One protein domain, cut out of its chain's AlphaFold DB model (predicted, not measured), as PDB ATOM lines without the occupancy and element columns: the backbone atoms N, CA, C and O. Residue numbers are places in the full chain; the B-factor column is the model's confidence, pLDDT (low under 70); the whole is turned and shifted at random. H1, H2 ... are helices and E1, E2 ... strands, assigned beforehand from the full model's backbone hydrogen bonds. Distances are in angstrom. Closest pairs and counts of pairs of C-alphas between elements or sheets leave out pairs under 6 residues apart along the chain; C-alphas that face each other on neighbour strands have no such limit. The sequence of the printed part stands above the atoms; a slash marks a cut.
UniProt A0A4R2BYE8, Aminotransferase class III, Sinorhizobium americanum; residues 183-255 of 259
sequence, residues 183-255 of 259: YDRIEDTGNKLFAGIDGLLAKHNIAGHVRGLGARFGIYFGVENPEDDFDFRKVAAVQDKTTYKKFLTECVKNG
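This is residues 183 to 255 of the 259 residues of the protein "Aminotransferase class III" of Sinorhizobium americanum (UniProt A0A4R2BYE8). A long helix, H1, packs along a two-strand hairpin, E1 and E2, nearer to E1. Two shorter helices, H2 and H3, follow near the end of E2, and residues 248 to 255 stick out. The 73 printed residues hold H1, E1, E2, H2, H3 in that order: a mixed class, compact, radius of gyration of the C-alphas 12.8 A, spans 35 by 31 by 20 A.

H1, residues 183 to 203, comes closest to E1, residues 208 to 213, at the C-alphas of Asp 198 and His 209, 5.6 A. E2, residues 216 to 221, is antiparallel to E1 at 168 degrees; N 218 and O 211 are 2.8 A apart. The closest C-alphas of E2 and H3, residues 241 to 253, are Phe 221 and Tyr 244, 6.5 A. H2, residues 232 to 238, is apart from H1. In H1, H2 and H3 every O i to N i+4 pair is within hydrogen-bond range.

H1 spans 29.6 A from C-alpha 183 at (207.622, 240.070, 153.322); H3 spans 18.4 A to C-alpha 253 at (202.485, 209.708, 150.388).

The printed part has no cut, no long link, and no printed residue under 70.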
ATOM      1  N   TYR A 183     209.034 240.391 153.149       95.12
ATOM      2  CA  TYR A 183     207.622 240.070 153.322       95.12
ATOM      3  C   TYR A 183     206.820 240.148 152.027       95.12
ATOM      4  O   TYR A 183     205.895 239.362 151.856       95.12
ATOM      5  N   ASP A 184     207.214 241.002 151.079       95.50
ATOM      6  CA  ASP A 184     206.560 241.066 149.768       95.50
ATOM      7  C   ASP A 184     206.691 239.722 149.029       95.50
ATOM      8  O   ASP A 184     205.722 239.218 148.465       95.50
ATOM      9  N   ARG A 185     207.869 239.078 149.105       95.19
ATOM     10  CA  ARG A 185     208.093 237.733 148.542       95.19
ATOM     11  C   ARG A 185     207.255 236.660 149.235       95.19
ATOM     12  O   ARG A 185     206.754 235.752 148.570       95.19
ATOM     13  N   ILE A 186     207.125 236.740 150.559       94.44
ATOM     14  CA  ILE A 186     206.308 235.806 151.346       94.44
ATOM     15  C   ILE A 186     204.839 235.928 150.955       94.44
ATOM     16  O   ILE A 186     204.197 234.913 150.702       94.44
ATOM     17  N   GLU A 187     204.319 237.150 150.885       94.44
ATOM     18  CA  GLU A 187     202.924 237.414 150.539       94.44
ATOM     19  C   GLU A 187     202.616 237.020 149.094       94.44
ATOM     20  O   GLU A 187     201.619 236.349 148.859       94.44
ATOM     21  N   ASP A 188     203.488 237.334 148.131       95.94
ATOM     22  CA  ASP A 188     203.322 236.892 146.739       95.94
ATOM     23  C   ASP A 188     203.302 235.357 146.627       95.94
ATOM     24  O   ASP A 188     202.440 234.780 145.961       95.94
ATOM     25  N   THR A 189     204.207 234.676 147.338       96.38
ATOM     26  CA  THR A 189     204.246 233.206 147.377       96.38
ATOM     27  C   THR A 189     202.988 232.631 148.028       96.38
ATOM     28  O   THR A 189     202.395 231.690 147.496       96.38
ATOM     29  N   GLY A 190     202.562 233.201 149.159       95.50
ATOM     30  CA  GLY A 190     201.351 232.808 149.872       95.50
ATOM     31  C   GLY A 190     200.110 232.975 149.000       95.50
ATOM     32  O   GLY A 190     199.390 232.010 148.781       95.50
ATOM     33  N   ASN A 191     199.923 234.149 148.399       95.19
ATOM     34  CA  ASN A 191     198.776 234.451 147.543       95.19
ATOM     35  C   ASN A 191     198.674 233.494 146.350       95.19
ATOM     36  O   ASN A 191     197.588 233.000 146.046       95.19
ATOM     37  N   LYS A 192     199.803 233.173 145.702       97.56
ATOM     38  CA  LYS A 192     199.849 232.173 144.623       97.56
ATOM     39  C   LYS A 192     199.459 230.782 145.114       97.56
ATOM     40  O   LYS A 192     198.714 230.086 144.430       97.56
ATOM     41  N   LEU A 193     199.956 230.377 146.284       96.75
ATOM     42  CA  LEU A 193     199.636 229.082 146.876       96.75
ATOM     43  C   LEU A 193     198.150 228.989 147.242       96.75
ATOM     44  O   LEU A 193     197.501 228.018 146.862       96.75
ATOM     45  N   PHE A 194     197.606 229.988 147.941       96.25
ATOM     46  CA  PHE A 194     196.226 229.973 148.434       96.25
ATOM     47  C   PHE A 194     195.237 229.968 147.267       96.25
ATOM     48  O   PHE A 194     194.418 229.057 147.168       96.25
ATOM     49  N   ALA A 195     195.412 230.882 146.304       97.19
ATOM     50  CA  ALA A 195     194.589 230.930 145.097       97.19
ATOM     51  C   ALA A 195     194.726 229.662 144.239       97.19
ATOM     52  O   ALA A 195     193.763 229.212 143.619       97.19
ATOM     53  N   GLY A 196     195.922 229.062 144.200       98.19
ATOM     54  CA  GLY A 196     196.154 227.797 143.512       98.19
ATOM     55  C   GLY A 196     195.370 226.641 144.132       98.19
ATOM     56  O   GLY A 196     194.768 225.853 143.402       98.19
ATOM     57  N   ILE A 197     195.338 226.551 145.465       96.94
ATOM     58  CA  ILE A 197     194.560 225.529 146.175       96.94
ATOM     59  C   ILE A 197     193.059 225.763 145.967       96.94
ATOM     60  O   ILE A 197     192.367 224.813 145.605       96.94
ATOM     61  N   ASP A 198     192.565 226.999 146.089       97.19
ATOM     62  CA  ASP A 198     191.159 227.325 145.796       97.19
ATOM     63  C   ASP A 198     190.764 226.942 144.365       97.19
ATOM     64  O   ASP A 198     189.736 226.302 144.134       97.19
ATOM     65  N   GLY A 199     191.623 227.251 143.390       98.19
ATOM     66  CA  GLY A 199     191.414 226.863 141.998       98.19
ATOM     67  C   GLY A 199     191.341 225.345 141.804       98.19
ATOM     68  O   GLY A 199     190.559 224.865 140.981       98.19
ATOM     69  N   LEU A 200     192.116 224.570 142.570       97.81
ATOM     70  CA  LEU A 200     192.057 223.107 142.549       97.81
ATOM     71  C   LEU A 200     190.772 222.575 143.192       97.81
ATOM     72  O   LEU A 200     190.162 221.669 142.623       97.81
ATOM     73  N   LEU A 201     190.336 223.137 144.323       97.69
ATOM     74  CA  LEU A 201     189.066 222.771 144.956       97.69
ATOM     75  C   LEU A 201     187.903 222.974 143.978       97.69
ATOM     76  O   LEU A 201     187.155 222.031 143.705       97.69
ATOM     77  N   ALA A 202     187.836 224.149 143.345       97.38
ATOM     78  CA  ALA A 202     186.826 224.469 142.342       97.38
ATOM     79  C   ALA A 202     186.898 223.537 141.120       97.38
ATOM     80  O   ALA A 202     185.894 222.949 140.721       97.38
ATOM     81  N   LYS A 203     188.094 223.333 140.549       98.38
ATOM     82  CA  LYS A 203     188.307 222.452 139.384       98.38
ATOM     83  C   LYS A 203     187.822 221.022 139.628       98.38
ATOM     84  O   LYS A 203     187.366 220.362 138.694       98.38
ATOM     85  N   HIS A 204     187.962 220.531 140.854       97.25
ATOM     86  CA  HIS A 204     187.601 219.168 141.230       97.25
ATOM     87  C   HIS A 204     186.225 219.060 141.906       97.25
ATOM     88  O   HIS A 204     185.866 217.965 142.336       97.25
ATOM     89  N   ASN A 205     185.440 220.146 141.947       96.81
ATOM     90  CA  ASN A 205     184.136 220.224 142.618       96.81
ATOM     91  C   ASN A 205     184.192 219.748 144.080       96.81
ATOM     92  O   ASN A 205     183.312 219.025 144.549       96.81
ATOM     93  N   ILE A 206     185.259 220.114 144.790       97.06
ATOM     94  CA  ILE A 206     185.413 219.845 146.217       97.06
ATOM     95  C   ILE A 206     184.899 221.073 146.963       97.06
ATOM     96  O   ILE A 206     185.467 222.153 146.830       97.06
ATOM     97  N   ALA A 207     183.838 220.899 147.751       97.12
ATOM     98  CA  ALA A 207     183.309 221.954 148.606       97.12
ATOM     99  C   ALA A 207     184.370 222.411 149.618       97.12
ATOM    100  O   ALA A 207     184.971 221.586 150.316       97.12
ATOM    101  N   GLY A 208     184.589 223.719 149.707       97.12
ATOM    102  CA  GLY A 208     185.555 224.322 150.616       97.12
ATOM    103  C   GLY A 208     186.287 225.510 150.010       97.12
ATOM    104  O   GLY A 208     186.095 225.844 148.842       97.12
ATOM    105  N   HIS A 209     187.147 226.121 150.815       97.50
ATOM    106  CA  HIS A 209     188.000 227.237 150.413       97.50
ATOM    107  C   HIS A 209     189.272 227.296 151.272       97.50
ATOM    108  O   HIS A 209     189.444 226.530 152.229       97.50
ATOM    109  N   VAL A 210     190.173 228.212 150.934       96.69
ATOM    110  CA  VAL A 210     191.385 228.527 151.684       96.69
ATOM    111  C   VAL A 210     191.305 229.940 152.236       96.69
ATOM    112  O   VAL A 210     191.034 230.892 151.510       96.69
ATOM    113  N   ARG A 211     191.640 230.093 153.520       95.31
ATOM    114  CA  ARG A 211     191.946 231.400 154.107       95.31
ATOM    115  C   ARG A 211     193.403 231.450 154.494       95.31
ATOM    116  O   ARG A 211     193.900 230.559 155.183       95.31
ATOM    117  N   GLY A 212     194.085 232.500 154.061       93.62
ATOM    118  CA  GLY A 212     195.477 232.735 154.400       93.62
ATOM    119  C   GLY A 212     195.744 234.200 154.679       93.62
ATOM    120  O   GLY A 212     195.228 235.079 153.994       93.62
ATOM    121  N   LEU A 213     196.580 234.444 155.683       91.75
ATOM    122  CA  LEU A 213     197.043 235.770 156.058       91.75
ATOM    123  C   LEU A 213     198.514 235.696 156.464       91.75
ATOM    124  O   LEU A 213     198.895 234.940 157.365       91.75
ATOM    125  N   GLY A 214     199.358 236.481 155.791       88.75
ATOM    126  CA  GLY A 214     200.812 236.358 155.897       88.75
ATOM    127  C   GLY A 214     201.297 234.982 155.426       88.75
ATOM    128  O   GLY A 214     200.778 234.417 154.466       88.75
ATOM    129  N   ALA A 215     202.287 234.406 156.112       89.06
ATOM    130  CA  ALA A 215     202.858 233.104 155.741       89.06
ATOM    131  C   ALA A 215     202.125 231.882 156.344       89.06
ATOM    132  O   ALA A 215     202.755 230.848 156.587       89.06
ATOM    133  N   ARG A 216     200.830 231.988 156.669       91.44
ATOM    134  CA  ARG A 216     200.044 230.885 157.247       91.44
ATOM    135  C   ARG A 216     198.608 230.901 156.721       91.44
ATOM    136  O   ARG A 216     198.049 231.959 156.461       91.44
ATOM    137  N   PHE A 217     198.049 229.707 156.555       94.12
ATOM    138  CA  PHE A 217     196.737 229.477 155.968       94.12
ATOM    139  C   PHE A 217     196.078 228.227 156.555       94.12
ATOM    140  O   PHE A 217     196.766 227.372 157.122       94.12
ATOM    141  N   GLY A 218     194.761 228.139 156.388       93.56
ATOM    142  CA  GLY A 218     193.935 226.968 156.659       93.56
ATOM    143  C   GLY A 218     193.122 226.575 155.425       93.56
ATOM    144  O   GLY A 218     192.713 227.434 154.646       93.56
ATOM    145  N   ILE A 219     192.900 225.269 155.252       95.88
ATOM    146  CA  ILE A 219     192.041 224.709 154.200       95.88
ATOM    147  C   ILE A 219     190.750 224.205 154.854       95.88
ATOM    148  O   ILE A 219     190.777 223.299 155.697       95.88
ATOM    149  N   TYR A 220     189.621 224.773 154.450       96.38
ATOM    150  CA  TYR A 220     188.309 224.551 155.046       96.38
ATOM    151  C   TYR A 220     187.449 223.665 154.141       96.38
ATOM    152  O   TYR A 220     186.618 224.146 153.378       96.38
ATOM    153  N   PHE A 221     187.660 222.347 154.195       97.12
ATOM    154  CA  PHE A 221     186.849 221.397 153.425       97.12
ATOM    155  C   PHE A 221     185.416 221.339 153.958       97.12
ATOM    156  O   PHE A 221     185.209 221.201 155.161       97.12
ATOM    157  N   GLY A 222     184.430 221.381 153.066       96.62
ATOM    158  CA  GLY A 222     183.002 221.370 153.402       96.62
ATOM    159  C   GLY A 222     182.444 222.716 153.881       96.62
ATOM    160  O   GLY A 222     181.232 222.842 154.018       96.62
ATOM    161  N   VAL A 223     183.290 223.729 154.097       96.44
ATOM    162  CA  VAL A 223     182.857 225.089 154.452       96.44
ATOM    163  C   VAL A 223     182.725 225.903 153.170       96.44
ATOM    164  O   VAL A 223     183.711 226.403 152.635       96.44
ATOM    165  N   GLU A 224     181.516 225.996 152.623       92.69
ATOM    166  CA  GLU A 224     181.304 226.673 151.335       92.69
ATOM    167  C   GLU A 224     181.233 228.193 151.454       92.69
ATOM    168  O   GLU A 224     181.707 228.892 150.564       92.69
ATOM    169  N   ASN A 225     180.656 228.707 152.540       94.81
ATOM    170  CA  ASN A 225     180.548 230.138 152.784       94.81
ATOM    171  C   ASN A 225     181.786 230.641 153.549       94.81
ATOM    172  O   ASN A 225     181.930 230.307 154.729       94.81
ATOM    173  N   PRO A 226     182.643 231.483 152.943       93.75
ATOM    174  CA  PRO A 226     183.817 232.021 153.626       93.75
ATOM    175  C   PRO A 226     183.490 232.925 154.817       93.75
ATOM    176  O   PRO A 226     184.377 233.227 155.593       93.75
ATOM    177  N   GLU A 227     182.247 233.372 155.012       94.81
ATOM    178  CA  GLU A 227     181.891 234.124 156.227       94.81
ATOM    179  C   GLU A 227     181.756 233.240 157.473       94.81
ATOM    180  O   GLU A 227     181.775 233.749 158.598       94.81
ATOM    181  N   ASP A 228     181.621 231.925 157.300       94.81
ATOM    182  CA  ASP A 228     181.473 230.999 158.421       94.81
ATOM    183  C   ASP A 228     182.813 230.657 159.084       94.81
ATOM    184  O   ASP A 228     182.820 230.221 160.232       94.81
ATOM    185  N   ASP A 229     183.945 230.922 158.428       93.69
ATOM    186  CA  ASP A 229     185.278 230.679 158.989       93.69
ATOM    187  C   ASP A 229     185.812 231.805 159.891       93.69
ATOM    188  O   ASP A 229     186.935 231.730 160.380       93.69
ATOM    189  N   PHE A 230     184.982 232.809 160.184       94.94
ATOM    190  CA  PHE A 230     185.181 233.738 161.301       94.94
ATOM    191  C   PHE A 230     184.633 233.186 162.625       94.94
ATOM    192  O   PHE A 230     184.830 233.805 163.672       94.94
ATOM    193  N   ASP A 231     183.952 232.036 162.589       93.69
ATOM    194  CA  ASP A 231     183.402 231.348 163.751       93.69
ATOM    195  C   ASP A 231     183.848 229.879 163.760       93.69
ATOM    196  O   ASP A 231     183.384 229.034 162.989       93.69
ATOM    197  N   PHE A 232     184.731 229.551 164.704       92.00
ATOM    198  CA  PHE A 232     185.241 228.194 164.867       92.00
ATOM    199  C   PHE A 232     184.132 227.145 165.034       92.00
ATOM    200  O   PHE A 232     184.284 226.013 164.575       92.00
ATOM    201  N   ARG A 233     183.011 227.481 165.680       91.38
ATOM    202  CA  ARG A 233     181.926 226.526 165.946       91.38
ATOM    203  C   ARG A 233     181.171 226.176 164.680       91.38
ATOM    204  O   ARG A 233     180.852 225.005 164.482       91.38
ATOM    205  N   LYS A 234     180.939 227.161 163.809       93.62
ATOM    206  CA  LYS A 234     180.355 226.915 162.490       93.62
ATOM    207  C   LYS A 234     181.263 226.022 161.659       93.62
ATOM    208  O   LYS A 234     180.803 224.997 161.163       93.62
ATOM    209  N   VAL A 235     182.561 226.332 161.612       93.31
ATOM    210  CA  VAL A 235     183.558 225.476 160.949       93.31
ATOM    211  C   VAL A 235     183.517 224.059 161.519       93.31
ATOM    212  O   VAL A 235     183.368 223.098 160.774       93.31
ATOM    213  N   ALA A 236     183.590 223.902 162.842       91.62
ATOM    214  CA  ALA A 236     183.619 222.595 163.491       91.62
ATOM    215  C   ALA A 236     182.366 221.744 163.216       91.62
ATOM    216  O   ALA A 236     182.467 220.511 163.220       91.62
ATOM    217  N   ALA A 237     181.215 222.384 162.978       93.00
ATOM    218  CA  ALA A 237     179.953 221.726 162.659       93.00
ATOM    219  C   ALA A 237     179.896 221.179 161.224       93.00
ATOM    220  O   ALA A 237     179.300 220.123 161.013       93.00
ATOM    221  N   VAL A 238     180.516 221.863 160.254       94.38
ATOM    222  CA  VAL A 238     180.404 221.518 158.821       94.38
ATOM    223  C   VAL A 238     181.685 220.971 158.184       94.38
ATOM    224  O   VAL A 238     181.620 220.394 157.103       94.38
ATOM    225  N   GLN A 239     182.842 221.097 158.843       93.44
ATOM    226  CA  GLN A 239     184.132 220.667 158.296       93.44
ATOM    227  C   GLN A 239     184.111 219.184 157.889       93.44
ATOM    228  O   GLN A 239     183.909 218.288 158.721       93.44
ATOM    229  N   ASP A 240     184.448 218.900 156.631       95.88
ATOM    230  CA  ASP A 240     184.608 217.540 156.125       95.88
ATOM    231  C   ASP A 240     185.931 216.925 156.611       95.88
ATOM    232  O   ASP A 240     186.985 216.955 155.964       95.88
ATOM    233  N   LYS A 241     185.852 216.300 157.787       92.75
ATOM    234  CA  LYS A 241     186.965 215.582 158.426       92.75
ATOM    235  C   LYS A 241     187.434 214.372 157.614       92.75
ATOM    236  O   LYS A 241     188.575 213.941 157.790       92.75
ATOM    237  N   THR A 242     186.586 213.798 156.760       96.19
ATOM    238  CA  THR A 242     186.949 212.641 155.930       96.19
ATOM    239  C   THR A 242     187.863 213.080 154.797       96.19
ATOM    240  O   THR A 242     188.941 212.505 154.627       96.19
ATOM    241  N   THR A 243     187.471 214.119 154.061       95.56
ATOM    242  CA  THR A 243     188.294 214.696 152.993       95.56
ATOM    243  C   THR A 243     189.581 215.292 153.553       95.56
ATOM    244  O   THR A 243     190.647 214.985 153.024       95.56
ATOM    245  N   TYR A 244     189.531 216.000 154.689       93.19
ATOM    246  CA  TYR A 244     190.735 216.521 155.352       93.19
ATOM    247  C   TYR A 244     191.755 215.414 155.682       93.19
ATOM    248  O   TYR A 244     192.924 215.508 155.313       93.19
ATOM    249  N   LYS A 245     191.323 214.304 156.300       94.38
ATOM    250  CA  LYS A 245     192.216 213.170 156.612       94.38
ATOM    251  C   LYS A 245     192.787 212.497 155.363       94.38
ATOM    252  O   LYS A 245     193.958 212.108 155.360       94.38
ATOM    253  N   LYS A 246     191.976 212.345 154.308       96.19
ATOM    254  CA  LYS A 246     192.440 211.811 153.018       96.19
ATOM    255  C   LYS A 246     193.497 212.725 152.405       96.19
ATOM    256  O   LYS A 246     194.555 212.233 152.034       96.19
ATOM    257  N   PHE A 247     193.250 214.034 152.385       95.62
ATOM    258  CA  PHE A 247     194.202 215.037 151.916       95.62
ATOM    259  C   PHE A 247     195.540 214.937 152.658       95.62
ATOM    260  O   PHE A 247     196.571 214.793 152.007       95.62
ATOM    261  N   LEU A 248     195.533 214.907 153.998       94.19
ATOM    262  CA  LEU A 248     196.756 214.751 154.798       94.19
ATOM    263  C   LEU A 248     197.517 213.464 154.463       94.19
ATOM    264  O   LEU A 248     198.734 213.476 154.285       94.19
ATOM    265  N   THR A 249     196.795 212.349 154.346       95.88
ATOM    266  CA  THR A 249     197.389 211.044 154.023       95.88
ATOM    267  C   THR A 249     198.054 211.063 152.648       95.88
ATOM    268  O   THR A 249     199.170 210.570 152.491       95.88
ATOM    269  N   GLU A 250     197.387 211.644 151.650       96.94
ATOM    270  CA  GLU A 250     197.932 211.747 150.298       96.94
ATOM    271  C   GLU A 250     199.078 212.758 150.210       96.94
ATOM    272  O   GLU A 250     200.043 212.486 149.500       96.94
ATOM    273  N   CYS A 251     199.059 213.855 150.975       95.94
ATOM    274  CA  CYS A 251     200.205 214.761 151.075       95.94
ATOM    275  C   CYS A 251     201.462 213.986 151.488       95.94
ATOM    276  O   CYS A 251     202.456 213.996 150.762       95.94
ATOM    277  N   VAL A 252     201.388 213.225 152.587       95.75
ATOM    278  CA  VAL A 252     202.533 212.457 153.101       95.75
ATOM    279  C   VAL A 252     203.028 211.428 152.084       95.75
ATOM    280  O   VAL A 252     204.231 211.337 151.844       95.75
ATOM    281  N   LYS A 253     202.120 210.683 151.436       97.56
ATOM    282  CA  LYS A 253     202.485 209.708 150.388       97.56
ATOM    283  C   LYS A 253     203.190 210.346 149.192       97.56
ATOM    284  O   LYS A 253     204.017 209.694 148.563       97.56
ATOM    285  N   ASN A 254     202.872 211.602 148.892       97.44
ATOM    286  CA  ASN A 254     203.455 212.361 147.789       97.44
ATOM    287  C   ASN A 254     204.621 213.265 148.234       97.44
ATOM    288  O   ASN A 254     205.039 214.141 147.480       97.44
ATOM    289  N   GLY A 255     205.167 213.063 149.438       97.00
ATOM    290  CA  GLY A 255     206.334 213.804 149.928       97.00
ATOM    291  C   GLY A 255     206.043 215.245 150.361       97.00
ATOM    292  O   GLY A 255     206.976 216.030 150.518       97.00
TER     293      GLY A 255